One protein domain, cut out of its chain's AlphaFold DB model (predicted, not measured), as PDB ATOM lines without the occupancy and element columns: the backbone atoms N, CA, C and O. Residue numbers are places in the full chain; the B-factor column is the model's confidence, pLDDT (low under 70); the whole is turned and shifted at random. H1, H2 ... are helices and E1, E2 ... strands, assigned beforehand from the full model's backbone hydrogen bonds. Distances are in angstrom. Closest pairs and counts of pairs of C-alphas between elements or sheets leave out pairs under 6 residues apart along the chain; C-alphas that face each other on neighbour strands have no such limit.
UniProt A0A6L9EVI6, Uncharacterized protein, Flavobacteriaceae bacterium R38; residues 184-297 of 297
ATOM      1  N   LEU A 184     -26.946 -38.105 -16.207       90.88
ATOM      2  CA  LEU A 184     -25.666 -37.926 -15.526       90.88
ATOM      3  C   LEU A 184     -25.441 -36.454 -15.168       90.88
ATOM      4  O   LEU A 184     -25.541 -35.579 -16.028       90.88
ATOM      5  N   ASP A 185     -25.072 -36.197 -13.913       77.94
ATOM      6  CA  ASP A 185     -24.866 -34.835 -13.394       77.94
ATOM      7  C   ASP A 185     -23.563 -34.185 -13.878       77.94
ATOM      8  O   ASP A 185     -23.452 -32.962 -13.942       77.94
ATOM      9  N   ILE A 186     -22.562 -34.997 -14.232       83.75
ATOM     10  CA  ILE A 186     -21.263 -34.535 -14.735       83.75
ATOM     11  C   ILE A 186     -21.072 -35.104 -16.141       83.75
ATOM     12  O   ILE A 186     -20.516 -36.201 -16.282       83.75
ATOM     13  N   PRO A 187     -21.533 -34.396 -17.185       83.00
ATOM     14  CA  PRO A 187     -21.390 -34.872 -18.546       83.00
ATOM     15  C   PRO A 187     -19.931 -34.757 -18.993       83.00
ATOM     16  O   PRO A 187     -19.333 -33.680 -18.973       83.00
ATOM     17  N   LYS A 188     -19.343 -35.881 -19.402       87.88
ATOM     18  CA  LYS A 188     -17.940 -35.972 -19.836       87.88
ATOM     19  C   LYS A 188     -17.802 -36.094 -21.347       87.88
ATOM     20  O   LYS A 188     -16.735 -35.804 -21.880       87.88
ATOM     21  N   ASN A 189     -18.859 -36.517 -22.036       93.56
ATOM     22  CA  ASN A 189     -18.806 -36.869 -23.452       93.56
ATOM     23  C   ASN A 189     -19.508 -35.839 -24.355       93.56
ATOM     24  O   ASN A 189     -19.347 -35.901 -25.571       93.56
ATOM     25  N   ILE A 190     -20.198 -34.836 -23.795       94.31
ATOM     26  CA  ILE A 190     -20.785 -33.725 -24.574       94.31
ATOM     27  C   ILE A 190     -19.728 -33.029 -25.445       94.31
ATOM     28  O   ILE A 190     -19.944 -32.809 -26.636       94.31
ATOM     29  N   GLU A 191     -18.564 -32.707 -24.876       93.31
ATOM     30  CA  GLU A 191     -17.509 -32.000 -25.613       93.31
ATOM     31  C   GLU A 191     -16.899 -32.850 -26.738       93.31
ATOM     32  O   GLU A 191     -16.468 -32.300 -27.752       93.31
ATOM     33  N   LEU A 192     -16.933 -34.185 -26.616       94.38
ATOM     34  CA  LEU A 192     -16.537 -35.090 -27.696       94.38
ATOM     35  C   LEU A 192     -17.449 -34.902 -28.917       94.38
ATOM     36  O   LEU A 192     -16.954 -34.679 -30.022       94.38
ATOM     37  N   ILE A 193     -18.769 -34.926 -28.703       93.38
ATOM     38  CA  ILE A 193     -19.768 -34.766 -29.769       93.38
ATOM     39  C   ILE A 193     -19.724 -33.358 -30.365       93.38
ATOM     40  O   ILE A 193     -19.683 -33.200 -31.586       93.38
ATOM     41  N   LYS A 194     -19.612 -32.314 -29.536       93.56
ATOM     42  CA  LYS A 194     -19.427 -30.941 -30.038       93.56
ATOM     43  C   LYS A 194     -18.193 -30.811 -30.928       93.56
ATOM     44  O   LYS A 194     -18.261 -30.172 -31.977       93.56
ATOM     45  N   LYS A 195     -17.063 -31.399 -30.523       93.69
ATOM     46  CA  LYS A 195     -15.820 -31.377 -31.306       93.69
ATOM     47  C   LYS A 195     -15.994 -32.109 -32.640       93.69
ATOM     48  O   LYS A 195     -15.597 -31.567 -33.670       93.69
ATOM     49  N   PHE A 196     -16.648 -33.273 -32.633       92.50
ATOM     50  CA  PHE A 196     -16.998 -34.024 -33.842       92.50
ATOM     51  C   PHE A 196     -17.795 -33.168 -34.845       92.50
ATOM     52  O   PHE A 196     -17.373 -33.028 -35.998       92.50
ATOM     53  N   HIS A 197     -18.879 -32.513 -34.416       91.88
ATOM     54  CA  HIS A 197     -19.667 -31.658 -35.313       91.88
ATOM     55  C   HIS A 197     -18.913 -30.414 -35.789       91.88
ATOM     56  O   HIS A 197     -18.998 -30.069 -36.970       91.88
ATOM     57  N   LYS A 198     -18.153 -29.751 -34.907       92.25
ATOM     58  CA  LYS A 198     -17.367 -28.556 -35.259       92.25
ATOM     59  C   LYS A 198     -16.358 -28.847 -36.370       92.25
ATOM     60  O   LYS A 198     -16.277 -28.080 -37.329       92.25
ATOM     61  N   GLU A 199     -15.650 -29.977 -36.301       92.88
ATOM     62  CA  GLU A 199     -14.705 -30.378 -37.351       92.88
ATOM     63  C   GLU A 199     -15.408 -30.629 -38.703       92.88
ATOM     64  O   GLU A 199     -14.888 -30.214 -39.745       92.88
ATOM     65  N   LYS A 200     -16.615 -31.221 -38.711       90.62
ATOM     66  CA  LYS A 200     -17.430 -31.376 -39.936       90.62
ATOM     67  C   LYS A 200     -17.904 -30.025 -40.484       90.62
ATOM     68  O   LYS A 200     -17.786 -29.772 -41.684       90.62
ATOM     69  N   LEU A 201     -18.391 -29.136 -39.617       90.62
ATOM     70  CA  LEU A 201     -18.909 -27.818 -39.996       90.62
ATOM     71  C   LEU A 201     -17.844 -26.955 -40.690       90.62
ATOM     72  O   LEU A 201     -18.123 -26.304 -41.698       90.62
ATOM     73  N   GLU A 202     -16.597 -26.981 -40.212       92.38
ATOM     74  CA  GLU A 202     -15.497 -26.262 -40.864       92.38
ATOM     75  C   GLU A 202     -15.243 -26.723 -42.306       92.38
ATOM     76  O   GLU A 202     -14.840 -25.926 -43.162       92.38
ATOM     77  N   ILE A 203     -15.436 -28.015 -42.578       91.69
ATOM     78  CA  ILE A 203     -15.292 -28.582 -43.919       91.69
ATOM     79  C   ILE A 203     -16.463 -28.130 -44.796       91.69
ATOM     80  O   ILE A 203     -16.220 -27.681 -45.918       91.69
ATOM     81  N   ASN A 204     -17.693 -28.150 -44.272       89.75
ATOM     82  CA  ASN A 204     -18.890 -27.679 -44.982       89.75
ATOM     83  C   ASN A 204     -18.771 -26.217 -45.366       89.75
ATOM     84  O   ASN A 204     -18.989 -25.870 -46.521       89.75
ATOM     85  N   LYS A 205     -18.336 -25.371 -44.430       91.94
ATOM     86  CA  LYS A 205     -18.107 -23.952 -44.698       91.94
ATOM     87  C   LYS A 205     -17.131 -23.757 -45.857       91.94
ATOM     88  O   LYS A 205     -17.430 -23.034 -46.800       91.94
ATOM     89  N   LYS A 206     -15.990 -24.459 -45.841       94.56
ATOM     90  CA  LYS A 206     -15.002 -24.399 -46.935       94.56
ATOM     91  C   LYS A 206     -15.581 -24.901 -48.262       94.56
ATOM     92  O   LYS A 206     -15.197 -24.384 -49.308       94.56
ATOM     93  N   TYR A 207     -16.456 -25.904 -48.233       92.25
ATOM     94  CA  TYR A 207     -17.125 -26.429 -49.422       92.25
ATOM     95  C   TYR A 207     -18.155 -25.444 -49.996       92.25
ATOM     96  O   TYR A 207     -18.078 -25.123 -51.180       92.25
ATOM     97  N   HIS A 208     -19.056 -24.901 -49.172       90.94
ATOM     98  CA  HIS A 208     -20.068 -23.924 -49.595       90.94
ATOM     99  C   HIS A 208     -19.455 -22.604 -50.075       90.94
ATOM    100  O   HIS A 208     -19.941 -22.012 -51.032       90.94
ATOM    101  N   GLU A 209     -18.339 -22.180 -49.478       95.94
ATOM    102  CA  GLU A 209     -17.534 -21.044 -49.948       95.94
ATOM    103  C   GLU A 209     -16.691 -21.379 -51.198       95.94
ATOM    104  O   GLU A 209     -15.851 -20.577 -51.604       95.94
ATOM    105  N   GLN A 210     -16.859 -22.571 -51.785       95.62
ATOM    106  CA  GLN A 210     -16.156 -23.056 -52.979       95.62
ATOM    107  C   GLN A 210     -14.618 -23.086 -52.847       95.62
ATOM    108  O   GLN A 210     -13.893 -23.170 -53.836       95.62
ATOM    109  N   LYS A 211     -14.085 -23.086 -51.615       97.31
ATOM    110  CA  LYS A 211     -12.637 -23.161 -51.322       97.31
ATOM    111  C   LYS A 211     -12.066 -24.570 -51.490       97.31
ATOM    112  O   LYS A 211     -10.848 -24.750 -51.555       97.31
ATOM    113  N   ILE A 212     -12.922 -25.590 -51.502       95.62
ATOM    114  CA  ILE A 212     -12.568 -26.987 -51.774       95.62
ATOM    115  C   ILE A 212     -13.619 -27.622 -52.688       95.62
ATOM    116  O   ILE A 212     -14.794 -27.280 -52.611       95.62
ATOM    117  N   SER A 213     -13.205 -28.575 -53.524       94.00
ATOM    118  CA  SER A 213     -14.128 -29.363 -54.347       94.00
ATOM    119  C   SER A 213     -14.931 -30.360 -53.506       94.00
ATOM    120  O   SER A 213     -14.483 -30.766 -52.431       94.00
ATOM    121  N   SER A 214     -16.069 -30.821 -54.037       89.44
ATOM    122  CA  SER A 214     -16.909 -31.852 -53.403       89.44
ATOM    123  C   SER A 214     -16.105 -33.106 -53.027       89.44
ATOM    124  O   SER A 214     -16.076 -33.496 -51.862       89.44
ATOM    125  N   GLY A 215     -15.307 -33.660 -53.950       89.50
ATOM    126  CA  GLY A 215     -14.474 -34.835 -53.654       89.50
ATOM    127  C   GLY A 215     -13.424 -34.604 -52.556       89.50
ATOM    128  O   GLY A 215     -13.072 -35.528 -51.823       89.50
ATOM    129  N   LYS A 216     -12.925 -33.369 -52.394       92.44
ATOM    130  CA  LYS A 216     -12.010 -33.012 -51.297       92.44
ATOM    131  C   LYS A 216     -12.755 -32.803 -49.978       92.44
ATOM    132  O   LYS A 216     -12.181 -33.096 -48.932       92.44
ATOM    133  N   ALA A 217     -13.983 -32.291 -50.016       90.12
ATOM    134  CA  ALA A 217     -14.850 -32.185 -48.848       90.12
ATOM    135  C   ALA A 217     -15.204 -33.580 -48.321       90.12
ATOM    136  O   ALA A 217     -14.917 -33.867 -47.162       90.12
ATOM    137  N   PHE A 218     -15.670 -34.473 -49.199       87.62
ATOM    138  CA  PHE A 218     -16.027 -35.854 -48.868       87.62
ATOM    139  C   PHE A 218     -14.881 -36.597 -48.163       87.62
ATOM    140  O   PHE A 218     -15.025 -37.014 -47.019       87.62
ATOM    141  N   LYS A 219     -13.681 -36.619 -48.765       87.94
ATOM    142  CA  LYS A 219     -12.481 -37.241 -48.162       87.94
ATOM    143  C   LYS A 219     -12.081 -36.651 -46.807       87.94
ATOM    144  O   LYS A 219     -11.392 -37.298 -46.024       87.94
ATOM    145  N   LYS A 220     -12.390 -35.378 -46.551       91.06
ATOM    146  CA  LYS A 220     -12.092 -34.744 -45.260       91.06
ATOM    147  C   LYS A 220     -13.143 -35.097 -44.213       91.06
ATOM    148  O   LYS A 220     -12.758 -35.338 -43.075       91.06
ATOM    149  N   ILE A 221     -14.419 -35.135 -44.596       88.75
ATOM    150  CA  ILE A 221     -15.516 -35.565 -43.722       88.75
ATOM    151  C   ILE A 221     -15.301 -37.012 -43.293       88.75
ATOM    152  O   ILE A 221     -15.343 -37.287 -42.101       88.75
ATOM    153  N   GLU A 222     -14.955 -37.891 -44.230       87.06
ATOM    154  CA  GLU A 222     -14.607 -39.289 -43.962       87.06
ATOM    155  C   GLU A 222     -13.503 -39.412 -42.899       87.06
ATOM    156  O   GLU A 222     -13.644 -40.138 -41.920       87.06
ATOM    157  N   LYS A 223     -12.422 -38.630 -43.023       90.12
ATOM    158  CA  LYS A 223     -11.335 -38.625 -42.028       90.12
ATOM    159  C   LYS A 223     -11.781 -38.167 -40.645       90.12
ATOM    160  O   LYS A 223     -11.301 -38.712 -39.654       90.12
ATOM    161  N   VAL A 224     -12.640 -37.149 -40.571       91.38
ATOM    162  CA  VAL A 224     -13.213 -36.705 -39.294       91.38
ATOM    163  C   VAL A 224     -14.094 -37.811 -38.728       91.38
ATOM    164  O   VAL A 224     -13.954 -38.145 -37.563       91.38
ATOM    165  N   HIS A 225     -14.929 -38.447 -39.543       88.38
ATOM    166  CA  HIS A 225     -15.789 -39.548 -39.116       88.38
ATOM    167  C   HIS A 225     -14.988 -40.696 -38.489       88.38
ATOM    168  O   HIS A 225     -15.145 -40.999 -37.307       88.38
ATOM    169  N   LEU A 226     -14.005 -41.225 -39.217       88.31
ATOM    170  CA  LEU A 226     -13.159 -42.339 -38.772       88.31
ATOM    171  C   LEU A 226     -12.280 -42.018 -37.547       88.31
ATOM    172  O   LEU A 226     -11.769 -42.932 -36.894       88.31
ATOM    173  N   LYS A 227     -12.084 -40.733 -37.227       91.75
ATOM    174  CA  LYS A 227     -11.380 -40.289 -36.016       91.75
ATOM    175  C   LYS A 227     -12.210 -40.518 -34.748       91.75
ATOM    176  O   LYS A 227     -11.618 -40.786 -33.706       91.75
ATOM    177  N   TYR A 228     -13.539 -40.413 -34.832       92.12
ATOM    178  CA  TYR A 228     -14.440 -40.502 -33.675       92.12
ATOM    179  C   TYR A 228     -15.215 -41.820 -33.600       92.12
ATOM    180  O   TYR A 228     -15.530 -42.268 -32.499       92.12
ATOM    181  N   TRP A 229     -15.503 -42.449 -34.740       91.00
ATOM    182  CA  TRP A 229     -16.357 -43.635 -34.819       91.00
ATOM    183  C   TRP A 229     -15.568 -44.930 -34.650       91.00
ATOM    184  O   TRP A 229     -14.632 -45.193 -35.401       91.00
ATOM    185  N   LEU A 230     -15.929 -45.741 -33.656       87.81
ATOM    186  CA  LEU A 230     -15.224 -46.966 -33.274       87.81
ATOM    187  C   LEU A 230     -15.502 -48.127 -34.236       87.81
ATOM    188  O   LEU A 230     -14.561 -48.814 -34.630       87.81
ATOM    189  N   ASN A 231     -16.769 -48.308 -34.620       77.94
ATOM    190  CA  ASN A 231     -17.248 -49.468 -35.382       77.94
ATOM    191  C   ASN A 231     -17.281 -49.251 -36.900       77.94
ATOM    192  O   ASN A 231     -17.676 -50.156 -37.630       77.94
ATOM    193  N   GLU A 232     -16.892 -48.069 -37.374       72.44
ATOM    194  CA  GLU A 232     -16.900 -47.762 -38.800       72.44
ATOM    195  C   GLU A 232     -15.522 -47.904 -39.435       72.44
ATOM    196  O   GLU A 232     -14.482 -47.572 -38.848       72.44
ATOM    197  N   ASP A 233     -15.548 -48.393 -40.671       61.69
ATOM    198  CA  ASP A 233     -14.393 -48.505 -41.540       61.69
ATOM    199  C   ASP A 233     -14.586 -47.639 -42.804       61.69
ATOM    200  O   ASP A 233     -15.689 -47.168 -43.084       61.69
ATOM    201  N   PRO A 234     -13.520 -47.385 -43.583       58.47
ATOM    202  CA  PRO A 234     -13.616 -46.584 -44.808       58.47
ATOM    203  C   PRO A 234     -14.544 -47.159 -45.898       58.47
ATOM    204  O   PRO A 234     -14.818 -46.476 -46.881       58.47
ATOM    205  N   TYR A 235     -14.977 -48.419 -45.780       50.47
ATOM    206  CA  TYR A 235     -15.772 -49.137 -46.780       50.47
ATOM    207  C   TYR A 235     -17.272 -49.164 -46.447       50.47
ATOM    208  O   TYR A 235     -18.087 -49.262 -47.367       50.47
ATOM    209  N   PHE A 236     -17.647 -49.048 -45.172       49.50
ATOM    210  CA  PHE A 236     -19.025 -49.026 -44.693       49.50
ATOM    211  C   PHE A 236     -19.366 -47.634 -44.157       49.50
ATOM    212  O   PHE A 236     -19.078 -47.306 -43.013       49.50
ATOM    213  N   PHE A 237     -19.969 -46.803 -45.013       54.56
ATOM    214  CA  PHE A 237     -20.240 -45.398 -44.707       54.56
ATOM    215  C   PHE A 237     -21.747 -45.110 -44.653       54.56
ATOM    216  O   PHE A 237     -22.322 -44.716 -45.671       54.56
ATOM    217  N   PRO A 238     -22.423 -45.238 -43.499       49.44
ATOM    218  CA  PRO A 238     -23.742 -44.664 -43.306       49.44
ATOM    219  C   PRO A 238     -23.632 -43.308 -42.593       49.44
ATOM    220  O   PRO A 238     -24.332 -43.058 -41.621       49.44
ATOM    221  N   SER A 239     -22.781 -42.381 -43.049       48.03
ATOM    222  CA  SER A 239     -22.847 -41.005 -42.532       48.03
ATOM    223  C   SER A 239     -23.976 -40.260 -43.256       48.03
ATOM    224  O   SER A 239     -23.749 -39.565 -44.249       48.03
ATOM    225  N   LEU A 240     -25.201 -40.386 -42.743       50.69
ATOM    226  CA  LEU A 240     -26.351 -39.557 -43.135       50.69
ATOM    227  C   LEU A 240     -26.196 -38.077 -42.736       50.69
ATOM    228  O   LEU A 240     -27.035 -37.252 -43.070       50.69
ATOM    229  N   SER A 241     -25.107 -37.698 -42.072       56.06
ATOM    230  CA  SER A 241     -24.908 -36.354 -41.525       56.06
ATOM    231  C   SER A 241     -23.929 -35.495 -42.346       56.06
ATOM    232  O   SER A 241     -23.120 -34.743 -41.787       56.06
ATOM    233  N   TRP A 242     -23.952 -35.623 -43.682       63.78
ATOM    234  CA  TRP A 242     -23.363 -34.635 -44.597       63.78
ATOM    235  C   TRP A 242     -24.344 -34.229 -45.717       63.78
ATOM    236  O   TRP A 242     -24.765 -35.102 -46.478       63.78
ATOM    237  N   PRO A 243     -24.655 -32.927 -45.884       63.69
ATOM    238  CA  PRO A 243     -24.120 -31.789 -45.132       63.69
ATOM    239  C   PRO A 243     -24.483 -31.832 -43.636       63.69
ATOM    240  O   PRO A 243     -25.470 -32.420 -43.223       63.69
ATOM    241  N   CYS A 244     -23.581 -31.290 -42.819       71.31
ATOM    242  CA  CYS A 244     -23.743 -31.158 -41.368       71.31
ATOM    243  C   CYS A 244     -24.210 -29.729 -41.102       71.31
ATOM    244  O   CYS A 244     -23.399 -28.799 -41.168       71.31
ATOM    245  N   ASP A 245     -25.494 -29.585 -40.798       67.81
ATOM    246  CA  ASP A 245     -26.140 -28.305 -40.495       67.81
ATOM    247  C   ASP A 245     -26.114 -28.007 -38.987       67.81
ATOM    248  O   ASP A 245     -27.020 -27.399 -38.422       67.81
ATOM    249  N   PHE A 246     -25.052 -28.450 -38.307       80.94
ATOM    250  CA  PHE A 246     -24.866 -28.193 -36.888       80.94
ATOM    251  C   PHE A 246     -24.616 -26.700 -36.635       80.94
ATOM    252  O   PHE A 246     -23.559 -26.171 -36.985       80.94
ATOM    253  N   ASP A 247     -25.560 -26.047 -35.961       83.31
ATOM    254  CA  ASP A 247     -25.388 -24.723 -35.366       83.31
ATOM    255  C   ASP A 247     -25.538 -24.829 -33.847       83.31
ATOM    256  O   ASP A 247     -26.629 -25.068 -33.330       83.31
ATOM    257  N   GLU A 248     -24.438 -24.616 -33.121       84.69
ATOM    258  CA  GLU A 248     -24.421 -24.663 -31.654       84.69
ATOM    259  C   GLU A 248     -25.405 -23.658 -31.026       84.69
ATOM    260  O   GLU A 248     -25.890 -23.897 -29.923       84.69
ATOM    261  N   LYS A 249     -25.747 -22.563 -31.725       88.06
ATOM    262  CA  LYS A 249     -26.726 -21.567 -31.251       88.06
ATOM    263  C   LYS A 249     -28.173 -22.046 -31.337       88.06
ATOM    264  O   LYS A 249     -29.020 -21.504 -30.634       88.06
ATOM    265  N   SER A 250     -28.445 -23.026 -32.193       88.69
ATOM    266  CA  SER A 250     -29.770 -23.626 -32.368       88.69
ATOM    267  C   SER A 250     -30.009 -24.789 -31.406       88.69
ATOM    268  O   SER A 250     -31.131 -25.290 -31.315       88.69
ATOM    269  N   ILE A 251     -28.977 -25.213 -30.669       91.00
ATOM    270  CA  ILE A 251     -29.094 -26.266 -29.666       91.00
ATOM    271  C   ILE A 251     -29.826 -25.728 -28.438       91.00
ATOM    272  O   ILE A 251     -29.362 -24.811 -27.764       91.00
ATOM    273  N   LEU A 252     -30.968 -26.343 -28.142       89.38
ATOM    274  CA  LEU A 252     -31.802 -26.033 -26.987       89.38
ATOM    275  C   LEU A 252     -31.252 -26.673 -25.713       89.38
ATOM    276  O   LEU A 252     -31.295 -26.073 -24.643       89.38
ATOM    277  N   GLU A 253     -30.738 -27.898 -25.822       91.19
ATOM    278  CA  GLU A 253     -30.323 -28.675 -24.661       91.19
ATOM    279  C   GLU A 253     -29.270 -29.722 -25.028       91.19
ATOM    280  O   GLU A 253     -29.326 -30.316 -26.104       91.19
ATOM    281  N   TRP A 254     -28.344 -29.974 -24.100       93.25
ATOM    282  CA  TRP A 254     -27.434 -31.117 -24.125       93.25
ATOM    283  C   TRP A 254     -27.650 -31.985 -22.891       93.25
ATOM    284  O   TRP A 254     -27.808 -31.472 -21.780       93.25
ATOM    285  N   LYS A 255     -27.580 -33.303 -23.068       93.62
ATOM    286  CA  LYS A 255     -27.669 -34.277 -21.982       93.62
ATOM    287  C   LYS A 255     -26.718 -35.432 -22.199       93.62
ATOM    288  O   LYS A 255     -26.448 -35.835 -23.324       93.62
ATOM    289  N   GLU A 256     -26.285 -36.010 -21.093       95.38
ATOM    290  CA  GLU A 256     -25.663 -37.322 -21.077       95.38
ATOM    291  C   GLU A 256     -26.506 -38.227 -20.179       95.38
ATOM    292  O   GLU A 256     -26.918 -37.812 -19.091       95.38
ATOM    293  N   PHE A 257     -26.821 -39.428 -20.652       95.00
ATOM    294  CA  PHE A 257     -27.699 -40.348 -19.937       95.00
ATOM    295  C   PHE A 257     -27.317 -41.805 -20.175       95.00
ATOM    296  O   PHE A 257     -26.633 -42.153 -21.140       95.00
ATOM    297  N   LYS A 258     -27.772 -42.660 -19.261       94.75
ATOM    298  CA  LYS A 258     -27.685 -44.113 -19.357       94.75
ATOM    299  C   LYS A 258     -29.066 -44.737 -19.451       94.75
ATOM    300  O   LYS A 258     -30.045 -44.139 -19.010       94.75
ATOM    301  N   ILE A 259     -29.105 -45.952 -19.981       91.38
ATOM    302  CA  ILE A 259     -30.291 -46.819 -19.998       91.38
ATOM    303  C   ILE A 259     -29.982 -48.131 -19.259       91.38
ATOM    304  O   ILE A 259     -28.820 -48.383 -18.930       91.38
ATOM    305  N   ASP A 260     -30.992 -48.977 -19.041       76.94
ATOM    306  CA  ASP A 260     -30.970 -50.154 -18.145       76.94
ATOM    307  C   ASP A 260     -29.769 -51.117 -18.303       76.94
ATOM    308  O   ASP A 260     -29.342 -51.741 -17.334       76.94
ATOM    309  N   ASN A 261     -29.142 -51.179 -19.483       81.25
ATOM    310  CA  ASN A 261     -27.957 -52.011 -19.754       81.25
ATOM    311  C   ASN A 261     -26.618 -51.257 -19.637       81.25
ATOM    312  O   ASN A 261     -25.622 -51.649 -20.244       81.25
ATOM    313  N   ASN A 262     -26.591 -50.138 -18.905       86.19
ATOM    314  CA  ASN A 262     -25.421 -49.269 -18.721       86.19
ATOM    315  C   ASN A 262     -24.823 -48.729 -20.040       86.19
ATOM    316  O   ASN A 262     -23.684 -48.262 -20.061       86.19
ATOM    317  N   ARG A 263     -25.588 -48.760 -21.138       92.75
ATOM    318  CA  ARG A 263     -25.228 -48.091 -22.396       92.75
ATOM    319  C   ARG A 263     -25.285 -46.583 -22.173       92.75
ATOM    320  O   ARG A 263     -26.196 -46.102 -21.498       92.75
ATOM    321  N   LEU A 264     -24.298 -45.867 -22.701       94.94
ATOM    322  CA  LEU A 264     -24.116 -44.438 -22.482       94.94
ATOM    323  C   LEU A 264     -24.441 -43.660 -23.754       94.94
ATOM    324  O   LEU A 264     -23.958 -44.012 -24.827       94.94
ATOM    325  N   PHE A 265     -25.182 -42.566 -23.605       95.25
ATOM    326  CA  PHE A 265     -25.580 -41.715 -24.715       95.25
ATOM    327  C   PHE A 265     -25.335 -40.245 -24.408       95.25
ATOM    328  O   PHE A 265     -25.542 -39.783 -23.283       95.25
ATOM    329  N   VAL A 266     -24.948 -39.503 -25.439       95.19
ATOM    330  CA  VAL A 266     -24.953 -38.040 -25.456       95.19
ATOM    331  C   VAL A 266     -26.058 -37.602 -26.399       95.19
ATOM    332  O   VAL A 266     -26.010 -37.923 -27.581       95.19
ATOM    333  N   MET A 267     -27.032 -36.858 -25.888       94.06
ATOM    334  CA  MET A 267     -28.136 -36.320 -26.675       94.06
ATOM    335  C   MET A 267     -28.061 -34.804 -26.749       94.06
ATOM    336  O   MET A 267     -27.706 -34.140 -25.771       94.06
ATOM    337  N   TYR A 268     -28.460 -34.260 -27.891       92.50
ATOM    338  CA  TYR A 268     -28.827 -32.859 -27.998       92.50
ATOM    339  C   TYR A 268     -30.181 -32.703 -28.675       92.50
ATOM    340  O   TYR A 268     -30.569 -33.519 -29.510       92.50
ATOM    341  N   THR A 269     -30.874 -31.621 -28.337       90.06
ATOM    342  CA  THR A 269     -32.098 -31.195 -29.018       90.06
ATOM    343  C   THR A 269     -31.824 -29.886 -29.746       90.06
ATOM    344  O   THR A 269     -31.314 -28.940 -29.145       90.06
ATOM    345  N   THR A 270     -32.148 -29.820 -31.033       89.06
ATOM    346  CA  THR A 270     -31.946 -28.645 -31.889       89.06
ATOM    347  C   THR A 270     -33.277 -28.069 -32.353       89.06
ATOM    348  O   THR A 270     -34.232 -28.807 -32.598       89.06
ATOM    349  N   ASN A 271     -33.339 -26.747 -32.485       85.88
ATOM    350  CA  ASN A 271     -34.462 -26.042 -33.085       85.88
ATOM    351  C   ASN A 271     -34.175 -25.756 -34.565       85.88
ATOM    352  O   ASN A 271     -33.289 -24.967 -34.891       85.88
ATOM    353  N   LEU A 272     -34.965 -26.349 -35.460       81.06
ATOM    354  CA  LEU A 272     -34.865 -26.139 -36.908       81.06
ATOM    355  C   LEU A 272     -35.695 -24.941 -37.405       81.06
ATOM    356  O   LEU A 272     -35.775 -24.684 -38.604       81.06
ATOM    357  N   GLY A 273     -36.365 -24.221 -36.502       78.81
ATOM    358  CA  GLY A 273     -37.257 -23.098 -36.799       78.81
ATOM    359  C   GLY A 273     -38.693 -23.507 -37.140       78.81
ATOM    360  O   GLY A 273     -39.611 -22.716 -36.945       78.81
ATOM    361  N   TRP A 274     -38.906 -24.740 -37.606       69.25
ATOM    362  CA  TRP A 274     -40.231 -25.313 -37.897       69.25
ATOM    363  C   TRP A 274     -40.549 -26.569 -37.069       69.25
ATOM    364  O   TRP A 274     -41.715 -26.945 -36.960       69.25
ATOM    365  N   ALA A 275     -39.532 -27.192 -36.471       74.06
ATOM    366  CA  ALA A 275     -39.650 -28.315 -35.550       74.06
ATOM    367  C   ALA A 275     -38.456 -28.339 -34.587       74.06
ATOM    368  O   ALA A 275     -37.439 -27.679 -34.815       74.06
ATOM    369  N   SER A 276     -38.589 -29.110 -33.511       81.50
ATOM    370  CA  SER A 276     -37.462 -29.509 -32.670       81.50
ATOM    371  C   SER A 276     -37.138 -30.971 -32.928       81.50
ATOM    372  O   SER A 276     -38.042 -31.803 -32.982       81.50
ATOM    373  N   GLU A 277     -35.857 -31.281 -33.059       84.12
ATOM    374  CA  GLU A 277     -35.368 -32.641 -33.276       84.12
ATOM    375  C   GLU A 277     -34.328 -32.993 -32.223       84.12
ATOM    376  O   GLU A 277     -33.560 -32.134 -31.790       84.12
ATOM    377  N   SER A 278     -34.315 -34.253 -31.796       87.75
ATOM    378  CA  SER A 278     -33.331 -34.763 -30.845       87.75
ATOM    379  C   SER A 278     -32.500 -35.849 -31.501       87.75
ATOM    380  O   SER A 278     -33.058 -36.715 -32.167       87.75
ATOM    381  N   TYR A 279     -31.196 -35.789 -31.263       88.38
ATOM    382  CA  TYR A 279     -30.195 -36.718 -31.777       88.38
ATOM    383  C   TYR A 279     -29.453 -37.321 -30.595       88.38
ATOM    384  O   TYR A 279     -29.110 -36.579 -29.668       88.38
ATOM    385  N   ALA A 280     -29.178 -38.622 -30.614       91.50
ATOM    386  CA  ALA A 280     -28.396 -39.288 -29.580       91.50
ATOM    387  C   ALA A 280     -27.224 -40.081 -30.166       91.50
ATOM    388  O   ALA A 280     -27.391 -40.932 -31.031       91.50
ATOM    389  N   TYR A 281     -26.031 -39.852 -29.626       91.88
ATOM    390  CA  TYR A 281     -24.823 -40.604 -29.949       91.88
ATOM    391  C   TYR A 281     -24.522 -41.590 -28.841       91.88
ATOM    392  O   TYR A 281     -24.387 -41.207 -27.678       91.88
ATOM    393  N   GLU A 282     -24.370 -42.853 -29.206       93.44
ATOM    394  CA  GLU A 282     -23.957 -43.890 -28.276       93.44
ATOM    395  C   GLU A 282     -22.435 -43.895 -28.124       93.44
ATOM    396  O   GLU A 282     -21.690 -43.863 -29.109       93.44
ATOM    397  N   ILE A 283     -21.978 -43.935 -26.874       94.25
ATOM    398  CA  ILE A 283     -20.571 -43.838 -26.495       94.25
ATOM    399  C   ILE A 283     -20.115 -45.148 -25.858       94.25
ATOM    400  O   ILE A 283     -20.686 -45.606 -24.865       94.25
ATOM    401  N   ASP A 284     -19.016 -45.704 -26.363       93.12
ATOM    402  CA  ASP A 284     -18.348 -46.834 -25.728       93.12
ATOM    403  C   ASP A 284     -17.642 -46.384 -24.431       93.12
ATOM    404  O   ASP A 284     -16.764 -45.508 -24.411       93.12
ATOM    405  N   LEU A 285     -18.051 -46.990 -23.313       89.75
ATOM    406  CA  LEU A 285     -17.512 -46.715 -21.979       89.75
ATOM    407  C   LEU A 285     -16.088 -47.246 -21.765       89.75
ATOM    408  O   LEU A 285     -15.373 -46.709 -20.922       89.75
ATOM    409  N   ASN A 286     -15.685 -48.277 -22.507       90.69
ATOM    410  CA  ASN A 286     -14.397 -48.955 -22.384       90.69
ATOM    411  C   ASN A 286     -13.348 -48.395 -23.355       90.69
ATOM    412  O   ASN A 286     -12.147 -48.519 -23.109       90.69
ATOM    413  N   ALA A 287     -13.784 -47.777 -24.455       90.12
ATOM    414  CA  ALA A 287     -12.886 -47.127 -25.399       90.12
ATOM    415  C   ALA A 287     -12.205 -45.892 -24.776       90.12
ATOM    416  O   ALA A 287     -12.798 -45.158 -23.984       90.12
ATOM    417  N   THR A 288     -10.952 -45.637 -25.161       84.94
ATOM    418  CA  THR A 288     -10.160 -44.484 -24.697       84.94
ATOM    419  C   THR A 288      -9.845 -43.531 -25.854       84.94
ATOM    420  O   THR A 288      -9.819 -43.932 -27.015       84.94
ATOM    421  N   GLY A 289      -9.606 -42.251 -25.546       88.75
ATOM    422  CA  GLY A 289      -9.329 -41.217 -26.553       88.75
ATOM    423  C   GLY A 289     -10.585 -40.670 -27.241       88.75
ATOM    424  O   GLY A 289     -11.663 -40.674 -26.657       88.75
ATOM    425  N   ASP A 290     -10.436 -40.169 -28.472       91.00
ATOM    426  CA  ASP A 290     -11.540 -39.551 -29.231       91.00
ATOM    427  C   ASP A 290     -12.394 -40.589 -30.000       91.00
ATOM    428  O   ASP A 290     -13.559 -40.330 -30.298       91.00
ATOM    429  N   LYS A 291     -11.845 -41.775 -30.307       92.69
ATOM    430  CA  LYS A 291     -12.503 -42.812 -31.121       92.69
ATOM    431  C   LYS A 291     -13.430 -43.692 -30.272       92.69
ATOM    432  O   LYS A 291     -13.041 -44.780 -29.855       92.69
ATOM    433  N   ARG A 292     -14.621 -43.181 -29.946       93.75
ATOM    434  CA  ARG A 292     -15.543 -43.782 -28.960       93.75
ATOM    435  C   ARG A 292     -17.022 -43.796 -29.363       93.75
ATOM    436  O   ARG A 292     -17.816 -44.383 -28.634       93.75
ATOM    437  N   ILE A 293     -17.407 -43.159 -30.469       91.94
ATOM    438  CA  ILE A 293     -18.798 -43.158 -30.951       91.94
ATOM    439  C   ILE A 293     -19.084 -44.515 -31.595       91.94
ATOM    440  O   ILE A 293     -18.311 -44.959 -32.444       91.94
ATOM    441  N   ILE A 294     -20.164 -45.183 -31.192       89.19
ATOM    442  CA  ILE A 294     -20.528 -46.503 -31.731       89.19
ATOM    443  C   ILE A 294     -21.816 -46.506 -32.548       89.19
ATOM    444  O   ILE A 294     -21.971 -47.410 -33.368       89.19
ATOM    445  N   ASN A 295     -22.711 -45.535 -32.339       86.75
ATOM    446  CA  ASN A 295     -23.935 -45.385 -33.124       86.75
ATOM    447  C   ASN A 295     -24.549 -43.972 -32.996       86.75
ATOM    448  O   ASN A 295     -24.193 -43.230 -32.076       86.75
ATOM    449  N   GLU A 296     -25.496 -43.640 -33.877       86.25
ATOM    450  CA  GLU A 296     -26.320 -42.416 -33.883       86.25
ATOM    451  C   GLU A 296     -27.811 -42.796 -34.007       86.25
ATOM    452  O   GLU A 296     -28.141 -43.756 -34.706       86.25
ATOM    453  N   TYR A 297     -28.687 -42.068 -33.304       83.38
ATOM    454  CA  TYR A 297     -30.146 -42.260 -33.250       83.38
ATOM    455  C   TYR A 297     -30.889 -40.927 -33.359       83.38
ATOM    456  O   TYR A 297     -30.359 -39.919 -32.828       83.38
TER     457      TYR A 297
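What this domain is: This is residues 184 to 297 of the 297 residues of an uncharacterized protein of Flavobacteriaceae bacterium R38 (UniProt A0A6L9EVI6). A helical hairpin, H1 and H2, reaches out from a twisted sheet of four strands. H1 packs on one face of the sheet with its residues 190 to 196, making two layers, and a long loop, residues 229 to 250, leads from H2 to E1. The printed part has 114 residues, with two named helices and then four named strands; the antiparallel sheet E1 E2 E3 E4 is a meander, each strand the neighbour of the one before. The class is mixed, helices and strands; the whole is compact, with a radius of gyration of the C-alphas of 14.6 A and spans of 45 by 35 by 20 A.

How they stand to each other: H1, residues 190 to 208, and H2, residues 214 to 228, form a hairpin: they touch, closest at the C-alphas of Lys 200 and Ile 221, 6.0 A, and run opposite ways at a shallow tilt of 8 degrees. Of their O i to N i+4 pairs, 14 of 15 in H1 and 10 of 11 in H2 are within hydrogen-bond range. E1, residues 251 to 259, and E2, residues 264 to 271, form a hairpin, with N 255 and O 267 at 2.8 A. E2 and E3, residues 276 to 283, form the next, with N 268 and O 279 at 3.0 A; E3 and E4, residues 293 to 296, the last, with N 282 and O 295 at 2.9 A. H1 is on the sheet at a height of 12.9 A; its closest C-alpha pair with E2 is Ile 190 and Val 266, 6.1 A. H2 only grazes the sheet, with residues 225 to 228.

Where its parts are: H1 begins at C-alpha 190 (-20.785, -33.725, -24.574) and is 26.9 A long; H2 is 21.7 A. E1, E2 and E3 measure 22.7, 23.6 and 23.0 A. E4, 8.1 A, ends at C-alpha 296 (-26.320, -42.416, -33.883).

The domain as a whole: The C-alphas farthest apart, of Gln 210 and Asp 260, are 46.6 A apart. The printed part has no cut, and the link from H2 to E1 is long. In this model pLDDT is under 70 at residues 233 to 243, 245 and 274.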